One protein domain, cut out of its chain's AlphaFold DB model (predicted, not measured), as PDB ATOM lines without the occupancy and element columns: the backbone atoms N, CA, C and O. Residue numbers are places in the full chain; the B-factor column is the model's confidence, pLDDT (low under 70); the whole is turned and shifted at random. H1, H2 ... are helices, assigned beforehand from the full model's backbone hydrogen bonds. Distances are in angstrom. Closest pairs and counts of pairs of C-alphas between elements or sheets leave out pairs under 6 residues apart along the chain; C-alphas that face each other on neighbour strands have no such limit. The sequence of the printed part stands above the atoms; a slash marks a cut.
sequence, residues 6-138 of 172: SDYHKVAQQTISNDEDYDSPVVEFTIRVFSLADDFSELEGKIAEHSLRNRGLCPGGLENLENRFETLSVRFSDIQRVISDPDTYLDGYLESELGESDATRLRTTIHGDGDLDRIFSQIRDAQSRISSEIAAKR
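AT A GLANCE: This is residues 6 to 138 of the 172 residues of an uncharacterized protein of Halolamina pelagica (UniProt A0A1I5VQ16). Three long helices, H2, H3 and H6, form an up-and-down bundle, each running against the one before; H1 crosses H2 at residues 27 to 35, and H4 and H5 pack together at one end. The printed part has 133 residues with six named helices, H1 to H6, no named strand: all helix. It is a rod, 58 by 25 by 23 A, only just loose, close to compact, radius of gyration of the C-alphas 17.4 A.

HOW THE PARTS SIT: H1, residues 6 to 15, touches H2, residues 25 to 49, closest C-alphas Ala 12 and Thr 30, 5.5 A. H2 and H3, residues 61 to 84, form a hairpin, a shallow tilt of 26 degrees. H6, residues 114 to 138, touches H2, closest C-alphas Ala 37 and Ile 123, 5.7 A. H4, residues 86 to 90, touches H5, residues 100 to 112. In all six, every O i to N i+4 pair is within hydrogen-bond range.

IN THESE COORDINATES: H1 begins at C-alpha 6 (106.856, 151.905, 118.474). H2 and H6 each measure 36.1 A. H6 ends at C-alpha 138 (93.170, 153.091, 83.788).

THE WHOLE: The printed part has no cut. The H2 to H3 link is long. Confidence is under 70 at, among others, residues 6 to 22.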
ATOM      1  N   SER A   6     107.095 151.764 117.034       53.94
ATOM      2  CA  SER A   6     106.856 151.905 118.474       53.94
ATOM      3  C   SER A   6     105.426 152.356 118.805       53.94
ATOM      4  O   SER A   6     104.878 151.952 119.828       53.94
ATOM      5  N   ASP A   7     104.803 153.158 117.940       69.44
ATOM      6  CA  ASP A   7     103.429 153.627 118.126       69.44
ATOM      7  C   ASP A   7     102.416 152.521 117.802       69.44
ATOM      8  O   ASP A   7     101.466 152.329 118.555       69.44
ATOM      9  N   TYR A   8     102.659 151.727 116.751       62.72
ATOM     10  CA  TYR A   8     101.824 150.558 116.445       62.72
ATOM     11  C   TYR A   8     101.872 149.502 117.537       62.72
ATOM     12  O   TYR A   8     100.853 148.894 117.845       62.72
ATOM     13  N   HIS A   9     103.040 149.323 118.145       62.47
ATOM     14  CA  HIS A   9     103.203 148.409 119.260       62.47
ATOM     15  C   HIS A   9     102.330 148.806 120.458       62.47
ATOM     16  O   HIS A   9     101.609 147.980 121.008       62.47
ATOM     17  N   LYS A  10     102.330 150.094 120.818       65.88
ATOM     18  CA  LYS A  10     101.487 150.614 121.905       65.88
ATOM     19  C   LYS A  10      99.999 150.491 121.600       65.88
ATOM     20  O   LYS A  10      99.239 150.160 122.497       65.88
ATOM     21  N   VAL A  11      99.589 150.762 120.359       68.81
ATOM     22  CA  VAL A  11      98.188 150.598 119.944       68.81
ATOM     23  C   VAL A  11      97.787 149.127 120.032       68.81
ATOM     24  O   VAL A  11      96.777 148.821 120.647       68.81
ATOM     25  N   ALA A  12      98.617 148.210 119.532       63.62
ATOM     26  CA  ALA A  12      98.353 146.778 119.609       63.62
ATOM     27  C   ALA A  12      98.238 146.269 121.056       63.62
ATOM     28  O   ALA A  12      97.288 145.560 121.368       63.62
ATOM     29  N   GLN A  13      99.140 146.677 121.952       63.06
ATOM     30  CA  GLN A  13      99.076 146.324 123.378       63.06
ATOM     31  C   GLN A  13      97.878 146.932 124.118       63.06
ATOM     32  O   GLN A  13      97.487 146.408 125.150       63.06
ATOM     33  N   GLN A  14      97.334 148.056 123.641       64.81
ATOM     34  CA  GLN A  14      96.123 148.661 124.204       64.81
ATOM     35  C   GLN A  14      94.847 148.007 123.676       64.81
ATOM     36  O   GLN A  14      93.838 147.987 124.379       64.81
ATOM     37  N   THR A  15      94.885 147.543 122.428       63.06
ATOM     38  CA  THR A  15      93.785 146.839 121.765       63.06
ATOM     39  C   THR A  15      93.638 145.427 122.328       63.06
ATOM     40  O   THR A  15      92.544 145.016 122.697       63.06
ATOM     41  N   ILE A  16      94.751 144.717 122.504       64.56
ATOM     42  CA  ILE A  16      94.781 143.421 123.182       64.56
ATOM     43  C   ILE A  16      94.863 143.662 124.701       64.56
ATOM     44  O   ILE A  16      95.243 144.742 125.142       64.56
ATOM     45  N   SER A  17      94.485 142.700 125.547       63.09
ATOM     46  CA  SER A  17      94.614 142.870 127.003       63.09
ATOM     47  C   SER A  17      96.050 143.253 127.397       63.09
ATOM     48  O   SER A  17      96.983 142.578 126.966       63.09
ATOM     49  N   ASN A  18      96.214 144.263 128.267       57.25
ATOM     50  CA  ASN A  18      97.499 144.810 128.761       57.25
ATOM     51  C   ASN A  18      98.490 143.783 129.371       57.25
ATOM     52  O   ASN A  18      99.590 144.170 129.759       57.25
ATOM     53  N   ASP A  19      98.103 142.511 129.483       61.22
ATOM     54  CA  ASP A  19      98.892 141.414 130.048       61.22
ATOM     55  C   ASP A  19      99.655 140.594 128.979       61.22
ATOM     56  O   ASP A  19     100.317 139.616 129.318       61.22
ATOM     57  N   GLU A  20      99.565 140.949 127.688       64.38
ATOM     58  CA  GLU A  20     100.333 140.288 126.621       64.38
ATOM     59  C   GLU A  20     101.807 140.716 126.596       64.38
ATOM     60  O   GLU A  20     102.134 141.908 126.586       64.38
ATOM     61  N   ASP A  21     102.706 139.733 126.492       69.44
ATOM     62  CA  ASP A  21     104.137 139.984 126.332       69.44
ATOM     63  C   ASP A  21     104.429 140.721 125.014       69.44
ATOM     64  O   ASP A  21     103.802 140.482 123.975       69.44
ATOM     65  N   TYR A  22     105.431 141.605 125.061       64.44
ATOM     66  CA  TYR A  22     105.869 142.440 123.934       64.44
ATOM     67  C   TYR A  22     106.224 141.601 122.691       64.44
ATOM     68  O   TYR A  22     105.887 141.978 121.574       64.44
ATOM     69  N   ASP A  23     106.846 140.436 122.870       70.19
ATOM     70  CA  ASP A  23     107.247 139.552 121.765       70.19
ATOM     71  C   ASP A  23     106.200 138.463 121.451       70.19
ATOM     72  O   ASP A  23     106.498 137.489 120.758       70.19
ATOM     73  N   SER A  24     104.966 138.596 121.956       75.12
ATOM     74  CA  SER A  24     103.920 137.606 121.693       75.12
ATOM     75  C   SER A  24     103.489 137.615 120.216       75.12
ATOM     76  O   SER A  24     103.363 138.680 119.591       75.12
ATOM     77  N   PRO A  25     103.166 136.440 119.643       73.69
ATOM     78  CA  PRO A  25     102.667 136.350 118.271       73.69
ATOM     79  C   PRO A  25     101.337 137.097 118.078       73.69
ATOM     80  O   PRO A  25     101.021 137.525 116.969       73.69
ATOM     81  N   VAL A  26     100.565 137.287 119.154       78.31
ATOM     82  CA  VAL A  26      99.286 138.010 119.152       78.31
ATOM     83  C   VAL A  26      99.502 139.515 118.981       78.31
ATOM     84  O   VAL A  26      98.863 140.142 118.127       78.31
ATOM     85  N   VAL A  27     100.439 140.096 119.738       77.19
ATOM     86  CA  VAL A  27     100.816 141.511 119.608       77.19
ATOM     87  C   VAL A  27     101.416 141.777 118.234       77.19
ATOM     88  O   VAL A  27     101.026 142.735 117.564       77.19
ATOM     89  N   GLU A  28     102.307 140.909 117.762       79.38
ATOM     90  CA  GLU A  28     102.947 141.107 116.466       79.38
ATOM     91  C   GLU A  28     101.968 140.957 115.289       79.38
ATOM     92  O   GLU A  28     101.985 141.778 114.364       79.38
ATOM     93  N   PHE A  29     101.038 139.999 115.353       81.75
ATOM     94  CA  PHE A  29      99.933 139.910 114.396       81.75
ATOM     95  C   PHE A  29      99.102 141.200 114.377       81.75
ATOM     96  O   PHE A  29      98.844 141.768 113.315       81.75
ATOM     97  N   THR A  30      98.746 141.716 115.549       80.69
ATOM     98  CA  THR A  30      97.931 142.929 115.678       80.69
ATOM     99  C   THR A  30      98.648 144.158 115.110       80.69
ATOM    100  O   THR A  30      98.056 144.926 114.349       80.69
ATOM    101  N   ILE A  31      99.955 144.300 115.347       79.75
ATOM    102  CA  ILE A  31     100.791 145.340 114.723       79.75
ATOM    103  C   ILE A  31     100.737 145.259 113.195       79.75
ATOM    104  O   ILE A  31     100.604 146.291 112.528       79.75
ATOM    105  N   ARG A  32     100.817 144.050 112.622       81.06
ATOM    106  CA  ARG A  32     100.740 143.854 111.164       81.06
ATOM    107  C   ARG A  32      99.395 144.320 110.605       81.06
ATOM    108  O   ARG A  32      99.385 144.947 109.546       81.06
ATOM    109  N   VAL A  33      98.292 144.065 111.314       82.50
ATOM    110  CA  VAL A  33      96.943 144.514 110.926       82.50
ATOM    111  C   VAL A  33      96.841 146.041 110.932       82.50
ATOM    112  O   VAL A  33      96.464 146.631 109.917       82.50
ATOM    113  N   PHE A  34      97.231 146.698 112.029       78.31
ATOM    114  CA  PHE A  34      97.173 148.160 112.134       78.31
ATOM    115  C   PHE A  34      98.087 148.862 111.125       78.31
ATOM    116  O   PHE A  34      97.671 149.821 110.475       78.31
ATOM    117  N   SER A  35      99.312 148.362 110.945       80.75
ATOM    118  CA  SER A  35     100.230 148.897 109.937       80.75
ATOM    119  C   SER A  35      99.657 148.761 108.528       80.75
ATOM    120  O   SER A  35      99.822 149.672 107.719       80.75
ATOM    121  N   LEU A  36      98.980 147.649 108.221       83.06
ATOM    122  CA  LEU A  36      98.357 147.460 106.916       83.06
ATOM    123  C   LEU A  36      97.186 148.430 106.695       83.06
ATOM    124  O   LEU A  36      97.029 148.950 105.590       83.06
ATOM    125  N   ALA A  37      96.387 148.703 107.729       78.44
ATOM    126  CA  ALA A  37      95.301 149.680 107.660       78.44
ATOM    127  C   ALA A  37      95.807 151.104 107.362       78.44
ATOM    128  O   ALA A  37      95.219 151.807 106.533       78.44
ATOM    129  N   ASP A  38      96.912 151.518 107.988       79.12
ATOM    130  CA  ASP A  38      97.548 152.812 107.705       79.12
ATOM    131  C   ASP A  38      98.124 152.861 106.285       79.12
ATOM    132  O   ASP A  38      97.892 153.827 105.558       79.12
ATOM    133  N   ASP A  39      98.779 151.787 105.834       82.94
ATOM    134  CA  ASP A  39      99.316 151.700 104.472       82.94
ATOM    135  C   ASP A  39      98.210 151.820 103.402       82.94
ATOM    136  O   ASP A  39      98.394 152.508 102.389       82.94
ATOM    137  N   PHE A  40      97.048 151.189 103.621       81.56
ATOM    138  CA  PHE A  40      95.884 151.345 102.743       81.56
ATOM    139  C   PHE A  40      95.314 152.765 102.788       81.56
ATOM    140  O   PHE A  40      95.002 153.317 101.734       81.56
ATOM    141  N   SER A  41      95.233 153.377 103.970       78.00
ATOM    142  CA  SER A  41      94.768 154.762 104.129       78.00
ATOM    143  C   SER A  41      95.696 155.758 103.421       78.00
ATOM    144  O   SER A  41      95.241 156.687 102.751       78.00
ATOM    145  N   GLU A  42      97.013 155.547 103.498       82.88
ATOM    146  CA  GLU A  42      98.007 156.358 102.792       82.88
ATOM    147  C   GLU A  42      97.894 156.187 101.270       82.88
ATOM    148  O   GLU A  42      98.002 157.158 100.513       82.88
ATOM    149  N   LEU A  43      97.684 154.952 100.802       81.06
ATOM    150  CA  LEU A  43      97.486 154.678  99.383       81.06
ATOM    151  C   LEU A  43      96.197 155.329  98.867       81.06
ATOM    152  O   LEU A  43      96.240 155.971  97.819       81.06
ATOM    153  N   GLU A  44      95.092 155.231  99.609       77.44
ATOM    154  CA  GLU A  44      93.831 155.912  99.295       77.44
ATOM    155  C   GLU A  44      94.044 157.431  99.185       77.44
ATOM    156  O   GLU A  44      93.688 158.036  98.172       77.44
ATOM    157  N   GLY A  45      94.739 158.034 100.159       74.94
ATOM    158  CA  GLY A  45      95.107 159.451 100.124       74.94
ATOM    159  C   GLY A  45      95.910 159.828  98.873       74.94
ATOM    160  O   GLY A  45      95.582 160.796  98.188       74.94
ATOM    161  N   LYS A  46      96.912 159.024  98.503       77.06
ATOM    162  CA  LYS A  46      97.721 159.254  97.294       77.06
ATOM    163  C   LYS A  46      96.915 159.118  96.003       77.06
ATOM    164  O   LYS A  46      97.135 159.881  95.063       77.06
ATOM    165  N   ILE A  47      95.978 158.177  95.925       75.56
ATOM    166  CA  ILE A  47      95.120 157.993  94.744       75.56
ATOM    167  C   ILE A  47      94.141 159.168  94.593       75.56
ATOM    168  O   ILE A  47      93.943 159.656  93.466       75.56
ATOM    169  N   ALA A  48      93.608 159.670  95.711       71.56
ATOM    170  CA  ALA A  48      92.773 160.866  95.763       71.56
ATOM    171  C   ALA A  48      93.555 162.137  95.372       71.56
ATOM    172  O   ALA A  48      93.074 162.951  94.578       71.56
ATOM    173  N   GLU A  49      94.796 162.292  95.844       69.75
ATOM    174  CA  GLU A  49      95.693 163.386  95.437       69.75
ATOM    175  C   GLU A  49      96.039 163.324  93.944       69.75
ATOM    176  O   GLU A  49      96.038 164.349  93.260       69.75
ATOM    177  N   HIS A  50      96.227 162.117  93.404       64.38
ATOM    178  CA  HIS A  50      96.353 161.854  91.968       64.38
ATOM    179  C   HIS A  50      95.014 161.951  91.209       64.38
ATOM    180  O   HIS A  50      94.873 161.399  90.108       64.38
ATOM    181  N   SER A  51      93.997 162.619  91.767       50.28
ATOM    182  CA  SER A  51      92.799 163.008  91.017       50.28
ATOM    183  C   SER A  51      93.186 163.765  89.745       50.28
ATOM    184  O   SER A  51      94.220 164.430  89.672       50.28
ATOM    185  N   LEU A  52      92.348 163.612  88.721       51.12
ATOM    186  CA  LEU A  52      92.473 164.185  87.381       51.12
ATOM    187  C   LEU A  52      92.399 165.729  87.404       51.12
ATOM    188  O   LEU A  52      91.560 166.327  86.736       51.12
ATOM    189  N   ARG A  53      93.246 166.424  88.170       42.22
ATOM    190  CA  ARG A  53      93.524 167.839  87.902       42.22
ATOM    191  C   ARG A  53      94.132 167.934  86.502       42.22
ATOM    192  O   ARG A  53      94.781 167.000  86.053       42.22
ATOM    193  N   ASN A  54      93.953 169.078  85.835       41.75
ATOM    194  CA  ASN A  54      94.349 169.390  84.443       41.75
ATOM    195  C   ASN A  54      95.788 169.011  84.007       41.75
ATOM    196  O   ASN A  54      96.145 169.192  82.845       41.75
ATOM    197  N   ARG A  55      96.629 168.500  84.906       41.66
ATOM    198  CA  ARG A  55      97.858 167.773  84.600       41.66
ATOM    199  C   ARG A  55      97.538 166.284  84.726       41.66
ATOM    200  O   ARG A  55      97.537 165.761  85.835       41.66
ATOM    201  N   GLY A  56      97.210 165.633  83.610       47.50
ATOM    202  CA  GLY A  56      96.961 164.188  83.576       47.50
ATOM    203  C   GLY A  56      98.047 163.386  84.308       47.50
ATOM    204  O   GLY A  56      99.153 163.883  84.514       47.50
ATOM    205  N   LEU A  57      97.713 162.154  84.713       54.19
ATOM    206  CA  LEU A  57      98.619 161.238  85.419       54.19
ATOM    207  C   LEU A  57     100.023 161.287  84.794       54.19
ATOM    208  O   LEU A  57     100.185 160.950  83.620       54.19
ATOM    209  N   CYS A  58     101.023 161.736  85.564       53.75
ATOM    210  CA  CYS A  58     102.413 161.713  85.116       53.75
ATOM    211  C   CYS A  58     102.775 160.287  84.651       53.75
ATOM    212  O   CYS A  58     102.333 159.318  85.284       53.75
ATOM    213  N   PRO A  59     103.577 160.128  83.581       52.75
ATOM    214  CA  PRO A  59     104.069 158.818  83.160       52.75
ATOM    215  C   PRO A  59     104.705 158.072  84.348       52.75
ATOM    216  O   PRO A  59     105.521 158.651  85.061       52.75
ATOM    217  N   GLY A  60     104.296 156.822  84.591       59.91
ATOM    218  CA  GLY A  60     104.782 155.984  85.703       59.91
ATOM    219  C   GLY A  60     104.075 156.176  87.054       59.91
ATOM    220  O   GLY A  60     104.295 155.391  87.973       59.91
ATOM    221  N   GLY A  61     103.189 157.174  87.194       71.00
ATOM    222  CA  GLY A  61     102.436 157.396  88.434       71.00
ATOM    223  C   GLY A  61     101.377 156.323  88.699       71.00
ATOM    224  O   GLY A  61     101.283 155.822  89.814       71.00
ATOM    225  N   LEU A  62     100.609 155.932  87.672       75.31
ATOM    226  CA  LEU A  62      99.578 154.897  87.818       75.31
ATOM    227  C   LEU A  62     100.187 153.516  88.096       75.31
ATOM    228  O   LEU A  62      99.718 152.831  88.990       75.31
ATOM    229  N   GLU A  63     101.253 153.150  87.387       78.62
ATOM    230  CA  GLU A  63     101.945 151.867  87.561       78.62
ATOM    231  C   GLU A  63     102.519 151.716  88.980       78.62
ATOM    232  O   GLU A  63     102.411 150.662  89.591       78.62
ATOM    233  N   ASN A  64     103.060 152.791  89.565       82.06
ATOM    234  CA  ASN A  64     103.523 152.771  90.955       82.06
ATOM    235  C   ASN A  64     102.357 152.567  91.944       82.06
ATOM    236  O   ASN A  64     102.473 151.786  92.888       82.06
ATOM    237  N   LEU A  65     101.216 153.226  91.714       82.56
ATOM    238  CA  LEU A  65     100.015 153.038  92.535       82.56
ATOM    239  C   LEU A  65      99.452 151.615  92.402       82.56
ATOM    240  O   LEU A  65      99.071 151.029  93.412       82.56
ATOM    241  N   GLU A  66      99.456 151.049  91.192       84.50
ATOM    242  CA  GLU A  66      99.071 149.659  90.912       84.50
ATOM    243  C   GLU A  66     100.000 148.668  91.627       84.50
ATOM    244  O   GLU A  66      99.519 147.833  92.389       84.50
ATOM    245  N   ASN A  67     101.321 148.820  91.489       86.50
ATOM    246  CA  ASN A  67     102.304 147.946  92.139       86.50
ATOM    247  C   ASN A  67     102.197 148.001  93.673       86.50
ATOM    248  O   ASN A  67     102.282 146.977  94.358       86.50
ATOM    249  N   ARG A  68     101.985 149.199  94.241       85.25
ATOM    250  CA  ARG A  68     101.746 149.351  95.686       85.25
ATOM    251  C   ARG A  68     100.434 148.697  96.108       85.25
ATOM    252  O   ARG A  68     100.425 148.000  97.117       85.25
ATOM    253  N   PHE A  69      99.354 148.882  95.350       87.94
ATOM    254  CA  PHE A  69      98.069 148.237  95.626       87.94
ATOM    255  C   PHE A  69      98.161 146.707  95.589       87.94
ATOM    256  O   PHE A  69      97.616 146.037  96.468       87.94
ATOM    257  N   GLU A  70      98.881 146.154  94.613       88.00
ATOM    258  CA  GLU A  70      99.128 144.715  94.498       88.00
ATOM    259  C   GLU A  70      99.901 144.196  95.715       88.00
ATOM    260  O   GLU A  70      99.465 143.251  96.370       88.00
ATOM    261  N   THR A  71     100.981 144.886  96.098       90.31
ATOM    262  CA  THR A  71     101.797 144.524  97.270       90.31
ATOM    263  C   THR A  71     100.969 144.516  98.560       90.31
ATOM    264  O   THR A  71     101.064 143.584  99.360       90.31
ATOM    265  N   LEU A  72     100.130 145.537  98.775       85.75
ATOM    266  CA  LEU A  72      99.253 145.598  99.950       85.75
ATOM    267  C   LEU A  72      98.151 144.533  99.908       85.75
ATOM    268  O   LEU A  72      97.807 143.975 100.947       85.75
ATOM    269  N   SER A  73      97.634 144.200  98.722       86.25
ATOM    270  CA  SER A  73      96.635 143.137  98.554       86.25
ATOM    271  C   SER A  73      97.203 141.748  98.864       86.25
ATOM    272  O   SER A  73      96.507 140.931  99.469       86.25
ATOM    273  N   VAL A  74      98.470 141.487  98.519       88.56
ATOM    274  CA  VAL A  74      99.174 140.255  98.919       88.56
ATOM    275  C   VAL A  74      99.299 140.191 100.442       88.56
ATOM    276  O   VAL A  74      98.849 139.221 101.044       88.56
ATOM    277  N   ARG A  75      99.778 141.266 101.083       86.81
ATOM    278  CA  ARG A  75      99.876 141.339 102.553       86.81
ATOM    279  C   ARG A  75      98.524 141.161 103.248       86.81
ATOM    280  O   ARG A  75      98.453 140.520 104.292       86.81
ATOM    281  N   PHE A  76      97.443 141.704 102.684       87.06
ATOM    282  CA  PHE A  76      96.097 141.490 103.218       87.06
ATOM    283  C   PHE A  76      95.651 140.032 103.094       87.06
ATOM    284  O   PHE A  76      95.055 139.492 104.022       87.06
ATOM    285  N   SER A  77      95.977 139.384 101.973       85.19
ATOM    286  CA  SER A  77      95.692 137.961 101.759       85.19
ATOM    287  C   SER A  77      96.456 137.084 102.754       85.19
ATOM    288  O   SER A  77      95.890 136.130 103.286       85.19
ATOM    289  N   ASP A  78      97.702 137.443 103.078       83.94
ATOM    290  CA  ASP A  78      98.478 136.759 104.115       83.94
ATOM    291  C   ASP A  78      97.789 136.864 105.481       83.94
ATOM    292  O   ASP A  78      97.618 135.853 106.155       83.94
ATOM    293  N   ILE A  79      97.302 138.052 105.861       83.62
ATOM    294  CA  ILE A  79      96.532 138.246 107.103       83.62
ATOM    295  C   ILE A  79      95.239 137.420 107.094       83.62
ATOM    296  O   ILE A  79      94.924 136.768 108.086       83.62
ATOM    297  N   GLN A  80      94.505 137.382 105.978       82.50
ATOM    298  CA  GLN A  80      93.305 136.542 105.848       82.50
ATOM    299  C   GLN A  80      93.618 135.051 106.002       82.50
ATOM    300  O   GLN A  80      92.807 134.305 106.559       82.50
ATOM    301  N   ARG A  81      94.795 134.614 105.541       84.25
ATOM    302  CA  ARG A  81      95.268 133.245 105.742       84.25
ATOM    303  C   ARG A  81      95.518 132.961 107.221       84.25
ATOM    304  O   ARG A  81      95.059 131.930 107.689       84.25
ATOM    305  N   VAL A  82      96.154 133.882 107.951       82.62
ATOM    306  CA  VAL A  82      96.354 133.759 109.410       82.62
ATOM    307  C   VAL A  82      95.022 133.717 110.159       82.62
ATOM    308  O   VAL A  82      94.866 132.926 111.075       82.62
ATOM    309  N   ILE A  83      94.037 134.521 109.751       81.75
ATOM    310  CA  ILE A  83      92.689 134.488 110.341       81.75
ATOM    311  C   ILE A  83      92.018 133.128 110.120       81.75
ATOM    312  O   ILE A  83      91.375 132.597 111.020       81.75
ATOM    313  N   SER A  84      92.157 132.577 108.914       83.75
ATOM    314  CA  SER A  84      91.527 131.308 108.536       83.75
ATOM    315  C   SER A  84      92.214 130.105 109.182       83.75
ATOM    316  O   SER A  84      91.553 129.122 109.511       83.75
ATOM    317  N   ASP A  85      93.532 130.184 109.346       83.62
ATOM    318  CA  ASP A  85      94.368 129.141 109.925       83.62
ATOM    319  C   ASP A  85      95.487 129.753 110.795       83.62
ATOM    320  O   ASP A  85      96.613 129.971 110.329       83.62
ATOM    321  N   PRO A  86      95.172 130.062 112.068       79.12
ATOM    322  CA  PRO A  86      96.123 130.664 112.998       79.12
ATOM    323  C   PRO A  86      97.252 129.712 113.401       79.12
ATOM    324  O   PRO A  86      98.340 130.175 113.736       79.12
ATOM    325  N   ASP A  87      97.019 128.398 113.353       78.25
ATOM    326  CA  ASP A  87      97.996 127.393 113.787       78.25
ATOM    327  C   ASP A  87      99.199 127.380 112.824       78.25
ATOM    328  O   ASP A  87     100.347 127.485 113.250       78.25
ATOM    329  N   THR A  88      98.942 127.415 111.511       76.19
ATOM    330  CA  THR A  88      99.995 127.484 110.478       76.19
ATOM    331  C   THR A  88     100.840 128.766 110.556       76.19
ATOM    332  O   THR A  88     102.002 128.785 110.145       76.19
ATOM    333  N   TYR A  89     100.276 129.874 111.049       76.00
ATOM    334  CA  TYR A  89     101.036 131.109 111.268       76.00
ATOM    335  C   TYR A  89     102.047 130.957 112.403       76.00
ATOM    336  O   TYR A  89     103.192 131.402 112.292       76.00
ATOM    337  N   LEU A  90     101.604 130.315 113.477       72.12
ATOM    338  CA  LEU A  90     102.366 130.119 114.696       72.12
ATOM    339  C   LEU A  90     103.540 129.153 114.496       72.12
ATOM    340  O   LEU A  90     104.628 129.424 115.004       72.12
ATOM    341  N   ASP A  91     103.371 128.125 113.659       67.81
ATOM    342  CA  ASP A  91     104.443 127.197 113.260       67.81
ATOM    343  C   ASP A  91     105.645 127.901 112.598       67.81
ATOM    344  O   ASP A  91     106.771 127.407 112.637       67.81
ATOM    345  N   GLY A  92     105.425 129.066 111.977       63.56
ATOM    346  CA  GLY A  92     106.479 129.872 111.354       63.56
ATOM    347  C   GLY A  92     107.113 130.919 112.273       63.56
ATOM    348  O   GLY A  92     108.084 131.559 111.865       63.56
ATOM    349  N   TYR A  93     106.564 131.131 113.474       60.50
ATOM    350  CA  TYR A  93     106.973 132.211 114.373       60.50
ATOM    351  C   TYR A  93     108.043 131.775 115.385       60.50
ATOM    352  O   TYR A  93     108.875 132.593 115.775       60.50
ATOM    353  N   LEU A  94     108.076 130.496 115.780       50.72
ATOM    354  CA  LEU A  94     109.003 129.978 116.792       50.72
ATOM    355  C   LEU A  94     109.393 128.510 116.520       50.72
ATOM    356  O   LEU A  94     108.532 127.647 116.411       50.72
ATOM    357  N   GLU A  95     110.697 128.192 116.541       52.44
ATOM    358  CA  GLU A  95     111.224 126.815 116.730       52.44
ATOM    359  C   GLU A  95     110.973 126.276 118.164       52.44
ATOM    360  O   GLU A  95     111.400 125.180 118.521       52.44
ATOM    361  N   SER A  96     110.303 127.060 119.011       48.56
ATOM    362  CA  SER A  96     110.132 126.849 120.445       48.56
ATOM    363  C   SER A  96     108.665 126.574 120.754       48.56
ATOM    364  O   SER A  96     107.844 127.473 120.618       48.56
ATOM    365  N   GLU A  97     108.389 125.338 121.177       49.31
ATOM    366  CA  GLU A  97     107.200 124.855 121.896       49.31
ATOM    367  C   GLU A  97     106.007 125.823 121.916       49.31
ATOM    368  O   GLU A  97     105.834 126.618 122.839       49.31
ATOM    369  N   LEU A  98     105.149 125.715 120.899       52.28
ATOM    370  CA  LEU A  98     103.821 126.308 120.941       52.28
ATOM    371  C   LEU A  98     103.053 125.722 122.122       52.28
ATOM    372  O   LEU A  98     102.698 124.541 122.136       52.28
ATOM    373  N   GLY A  99     102.753 126.558 123.110       55.91
ATOM    374  CA  GLY A  99     101.670 126.252 124.022       55.91
ATOM    375  C   GLY A  99     100.359 126.318 123.242       55.91
ATOM    376  O   GLY A  99     100.072 127.325 122.602       55.91
ATOM    377  N   GLU A 100      99.513 125.295 123.353       58.28
ATOM    378  CA  GLU A 100      98.108 125.271 122.884       58.28
ATOM    379  C   GLU A 100      97.311 126.544 123.298       58.28
ATOM    380  O   GLU A 100      96.317 126.937 122.678       58.28
ATOM    381  N   SER A 101      97.820 127.239 124.321       70.81
ATOM    382  CA  SER A 101      97.439 128.572 124.787       70.81
ATOM    383  C   SER A 101      97.522 129.673 123.718       70.81
ATOM    384  O   SER A 101      96.581 130.454 123.598       70.81
ATOM    385  N   ASP A 102      98.582 129.756 122.907       71.38
ATOM    386  CA  ASP A 102      98.808 130.922 122.033       71.38
ATOM    387  C   ASP A 102      97.951 130.894 120.765       71.38
ATOM    388  O   ASP A 102      97.410 131.922 120.362       71.38
ATOM    389  N   ALA A 103      97.711 129.710 120.198       70.31
ATOM    390  CA  ALA A 103      96.732 129.516 119.126       70.31
ATOM    391  C   ALA A 103      95.312 129.875 119.569       70.31
ATOM    392  O   ALA A 103      94.561 130.548 118.857       70.31
ATOM    393  N   THR A 104      94.949 129.452 120.779       75.94
ATOM    394  CA  THR A 104      93.646 129.755 121.370       75.94
ATOM    395  C   THR A 104      93.500 131.253 121.644       75.94
ATOM    396  O   THR A 104      92.457 131.835 121.335       75.94
ATOM    397  N   ARG A 105      94.547 131.911 122.152       73.88
ATOM    398  CA  ARG A 105      94.580 133.366 122.380       73.88
ATOM    399  C   ARG A 105      94.535 134.158 121.082       73.88
ATOM    400  O   ARG A 105      93.773 135.119 120.999       73.88
ATOM    401  N   LEU A 106      95.263 133.732 120.051       77.81
ATOM    402  CA  LEU A 106      95.239 134.362 118.733       77.81
ATOM    403  C   LEU A 106      93.842 134.261 118.107       77.81
ATOM    404  O   LEU A 106      93.290 135.281 117.702       77.81
ATOM    405  N   ARG A 107      93.209 133.079 118.129       76.62
ATOM    406  CA  ARG A 107      91.802 132.900 117.706       76.62
ATOM    407  C   ARG A 107      90.840 133.789 118.488       76.62
ATOM    408  O   ARG A 107      89.959 134.411 117.898       76.62
ATOM    409  N   THR A 108      91.008 133.846 119.807       78.31
ATOM    410  CA  THR A 108      90.155 134.658 120.686       78.31
ATOM    411  C   THR A 108      90.339 136.144 120.412       78.31
ATOM    412  O   THR A 108      89.367 136.877 120.418       78.31
ATOM    413  N   THR A 109      91.552 136.591 120.107       75.50
ATOM    414  CA  THR A 109      91.827 137.989 119.757       75.50
ATOM    415  C   THR A 109      91.243 138.329 118.387       75.50
ATOM    416  O   THR A 109      90.555 139.332 118.244       75.50
ATOM    417  N   ILE A 110      91.425 137.452 117.394       74.50
ATOM    418  CA  ILE A 110      90.894 137.627 116.034       74.50
ATOM    419  C   ILE A 110      89.362 137.736 116.021       74.50
ATOM    420  O   ILE A 110      88.831 138.524 115.249       74.50
ATOM    421  N   HIS A 111      88.658 136.939 116.831       71.38
ATOM    422  CA  HIS A 111      87.189 136.851 116.802       71.38
ATOM    423  C   HIS A 111      86.477 137.488 118.002       71.38
ATOM    424  O   HIS A 111      85.252 137.601 118.000       71.38
ATOM    425  N   GLY A 112      87.211 137.824 119.057       66.44
ATOM    426  CA  GLY A 112      86.678 138.359 120.308       66.44
ATOM    427  C   GLY A 112      86.865 139.863 120.457       66.44
ATOM    428  O   GLY A 112      86.251 140.446 121.351       66.44
ATOM    429  N   ASP A 113      87.668 140.492 119.593       70.19
ATOM    430  CA  ASP A 113      87.911 141.929 119.616       70.19
ATOM    431  C   ASP A 113      87.189 142.653 118.468       70.19
ATOM    432  O   ASP A 113      87.531 142.539 117.287       70.19
ATOM    433  N   GLY A 114      86.176 143.442 118.836       67.81
ATOM    434  CA  GLY A 114      85.382 144.223 117.892       67.81
ATOM    435  C   GLY A 114      86.177 145.312 117.165       67.81
ATOM    436  O   GLY A 114      85.767 145.732 116.076       67.81
ATOM    437  N   ASP A 115      87.311 145.758 117.714       66.88
ATOM    438  CA  ASP A 115      88.163 146.743 117.049       66.88
ATOM    439  C   ASP A 115      88.915 146.118 115.863       66.88
ATOM    440  O   ASP A 115      88.984 146.736 114.796       66.88
ATOM    441  N   LEU A 116      89.382 144.869 115.980       70.75
ATOM    442  CA  LEU A 116      90.032 144.159 114.872       70.75
ATOM    443  C   LEU A 116      89.050 143.832 113.746       70.75
ATOM    444  O   LEU A 116      89.356 144.100 112.581       70.75
ATOM    445  N   ASP A 117      87.843 143.364 114.068       75.75
ATOM    446  CA  ASP A 117      86.777 143.148 113.079       75.75
ATOM    447  C   ASP A 117      86.449 144.428 112.298       75.75
ATOM    448  O   ASP A 117      86.320 144.426 111.063       75.75
ATOM    449  N   ARG A 118      86.365 145.557 113.009       74.94
ATOM    450  CA  ARG A 118      86.150 146.870 112.399       74.94
ATOM    451  C   ARG A 118      87.300 147.251 111.470       74.94
ATOM    452  O   ARG A 118      87.038 147.725 110.362       74.94
ATOM    453  N   ILE A 119      88.548 147.045 111.885       76.69
ATOM    454  CA  ILE A 119      89.730 147.355 111.068       76.69
ATOM    455  C   ILE A 119      89.787 146.455 109.830       76.69
ATOM    456  O   ILE A 119      90.040 146.950 108.732       76.69
ATOM    457  N   PHE A 120      89.471 145.164 109.948       79.50
ATOM    458  CA  PHE A 120      89.387 144.270 108.790       79.50
ATOM    459  C   PHE A 120      88.327 144.723 107.788       79.50
ATOM    460  O   PHE A 120      88.573 144.692 106.578       79.50
ATOM    461  N   SER A 121      87.169 145.183 108.271       79.94
ATOM    462  CA  SER A 121      86.152 145.778 107.403       79.94
ATOM    463  C   SER A 121      86.673 147.042 106.719       79.94
ATOM    464  O   SER A 121      86.511 147.182 105.510       79.94
ATOM    465  N   GLN A 122      87.355 147.928 107.451       79.38
ATOM    466  CA  GLN A 122      87.938 149.150 106.889       79.38
ATOM    467  C   GLN A 122      88.979 148.854 105.806       79.38
ATOM    468  O   GLN A 122      88.952 149.495 104.757       79.38
ATOM    469  N   ILE A 123      89.852 147.865 106.023       77.75
ATOM    470  CA  ILE A 123      90.837 147.430 105.026       77.75
ATOM    471  C   ILE A 123      90.129 146.886 103.780       77.75
ATOM    472  O   ILE A 123      90.477 147.272 102.665       77.75
ATOM    473  N   ARG A 124      89.109 146.034 103.947       83.00
ATOM    474  CA  ARG A 124      88.337 145.470 102.827       83.00
ATOM    475  C   ARG A 124      87.628 146.561 102.019       83.00
ATOM    476  O   ARG A 124      87.676 146.548 100.788       83.00
ATOM    477  N   ASP A 125      87.009 147.519 102.701       81.81
ATOM    478  CA  ASP A 125      86.324 148.642 102.064       81.81
ATOM    479  C   ASP A 125      87.316 149.545 101.319       81.81
ATOM    480  O   ASP A 125      87.072 149.911 100.167       81.81
ATOM    481  N   ALA A 126      88.462 149.859 101.934       76.75
ATOM    482  CA  ALA A 126      89.529 150.628 101.299       76.75
ATOM    483  C   ALA A 126      90.084 149.903 100.064       76.75
ATOM    484  O   ALA A 126      90.219 150.513  99.004       76.75
ATOM    485  N   GLN A 127      90.326 148.591 100.154       83.75
ATOM    486  CA  GLN A 127      90.776 147.775  99.025       83.75
ATOM    487  C   GLN A 127      89.786 147.845  97.854       83.75
ATOM    488  O   GLN A 127      90.198 148.028  96.705       83.75
ATOM    489  N   SER A 128      88.484 147.744  98.136       84.50
ATOM    490  CA  SER A 128      87.429 147.840  97.122       84.50
ATOM    491  C   SER A 128      87.391 149.223  96.459       84.50
ATOM    492  O   SER A 128      87.401 149.317  95.227       84.50
ATOM    493  N   ARG A 129      87.419 150.303  97.257       82.62
ATOM    494  CA  ARG A 129      87.425 151.683  96.742       82.62
ATOM    495  C   ARG A 129      88.659 151.963  95.887       82.62
ATOM    496  O   ARG A 129      88.520 152.411  94.751       82.62
ATOM    497  N   ILE A 130      89.846 151.619  96.384       81.62
ATOM    498  CA  ILE A 130      91.115 151.785  95.665       81.62
ATOM    499  C   ILE A 130      91.104 151.009  94.343       81.62
ATOM    500  O   ILE A 130      91.471 151.564  93.306       81.62
ATOM    501  N   SER A 131      90.647 149.753  94.353       82.25
ATOM    502  CA  SER A 131      90.538 148.936  93.140       82.25
ATOM    503  C   SER A 131      89.652 149.609  92.087       82.25
ATOM    504  O   SER A 131      90.053 149.748  90.928       82.25
ATOM    505  N   SER A 132      88.479 150.102  92.502       84.75
ATOM    506  CA  SER A 132      87.555 150.832  91.630       84.75
ATOM    507  C   SER A 132      88.183 152.113  91.067       84.75
ATOM    508  O   SER A 132      88.060 152.395  89.873       84.75
ATOM    509  N   GLU A 133      88.890 152.888  91.891       81.19
ATOM    510  CA  GLU A 133      89.534 154.130  91.453       81.19
ATOM    511  C   GLU A 133      90.701 153.896  90.488       81.19
ATOM    512  O   GLU A 133      90.827 154.613  89.490       81.19
ATOM    513  N   ILE A 134      91.530 152.877  90.730       81.62
ATOM    514  CA  ILE A 134      92.597 152.467  89.808       81.62
ATOM    515  C   ILE A 134      91.993 152.037  88.468       81.62
ATOM    516  O   ILE A 134      92.429 152.511  87.415       81.62
ATOM    517  N   ALA A 135      90.945 151.206  88.487       81.56
ATOM    518  CA  ALA A 135      90.261 150.756  87.277       81.56
ATOM    519  C   ALA A 135      89.672 151.931  86.476       81.56
ATOM    520  O   ALA A 135      89.856 152.011  85.256       81.56
ATOM    521  N   ALA A 136      89.032 152.888  87.156       79.38
ATOM    522  CA  ALA A 136      88.519 154.105  86.532       79.38
ATOM    523  C   ALA A 136      89.650 154.935  85.900       79.38
ATOM    524  O   ALA A 136      89.566 155.308  84.727       79.38
ATOM    525  N   LYS A 137      90.751 155.172  86.624       76.75
ATOM    526  CA  LYS A 137      91.918 155.919  86.115       76.75
ATOM    527  C   LYS A 137      92.573 155.225  84.913       76.75
ATOM    528  O   LYS A 137      92.926 155.900  83.941       76.75
ATOM    529  N   ARG A 138      92.681 153.892  84.923       76.25
ATOM    530  CA  ARG A 138      93.170 153.091  83.788       76.25
ATOM    531  C   ARG A 138      92.267 153.235  82.564       76.25
ATOM    532  O   ARG A 138      92.766 153.471  81.461       76.25
TER     533      ARG A 138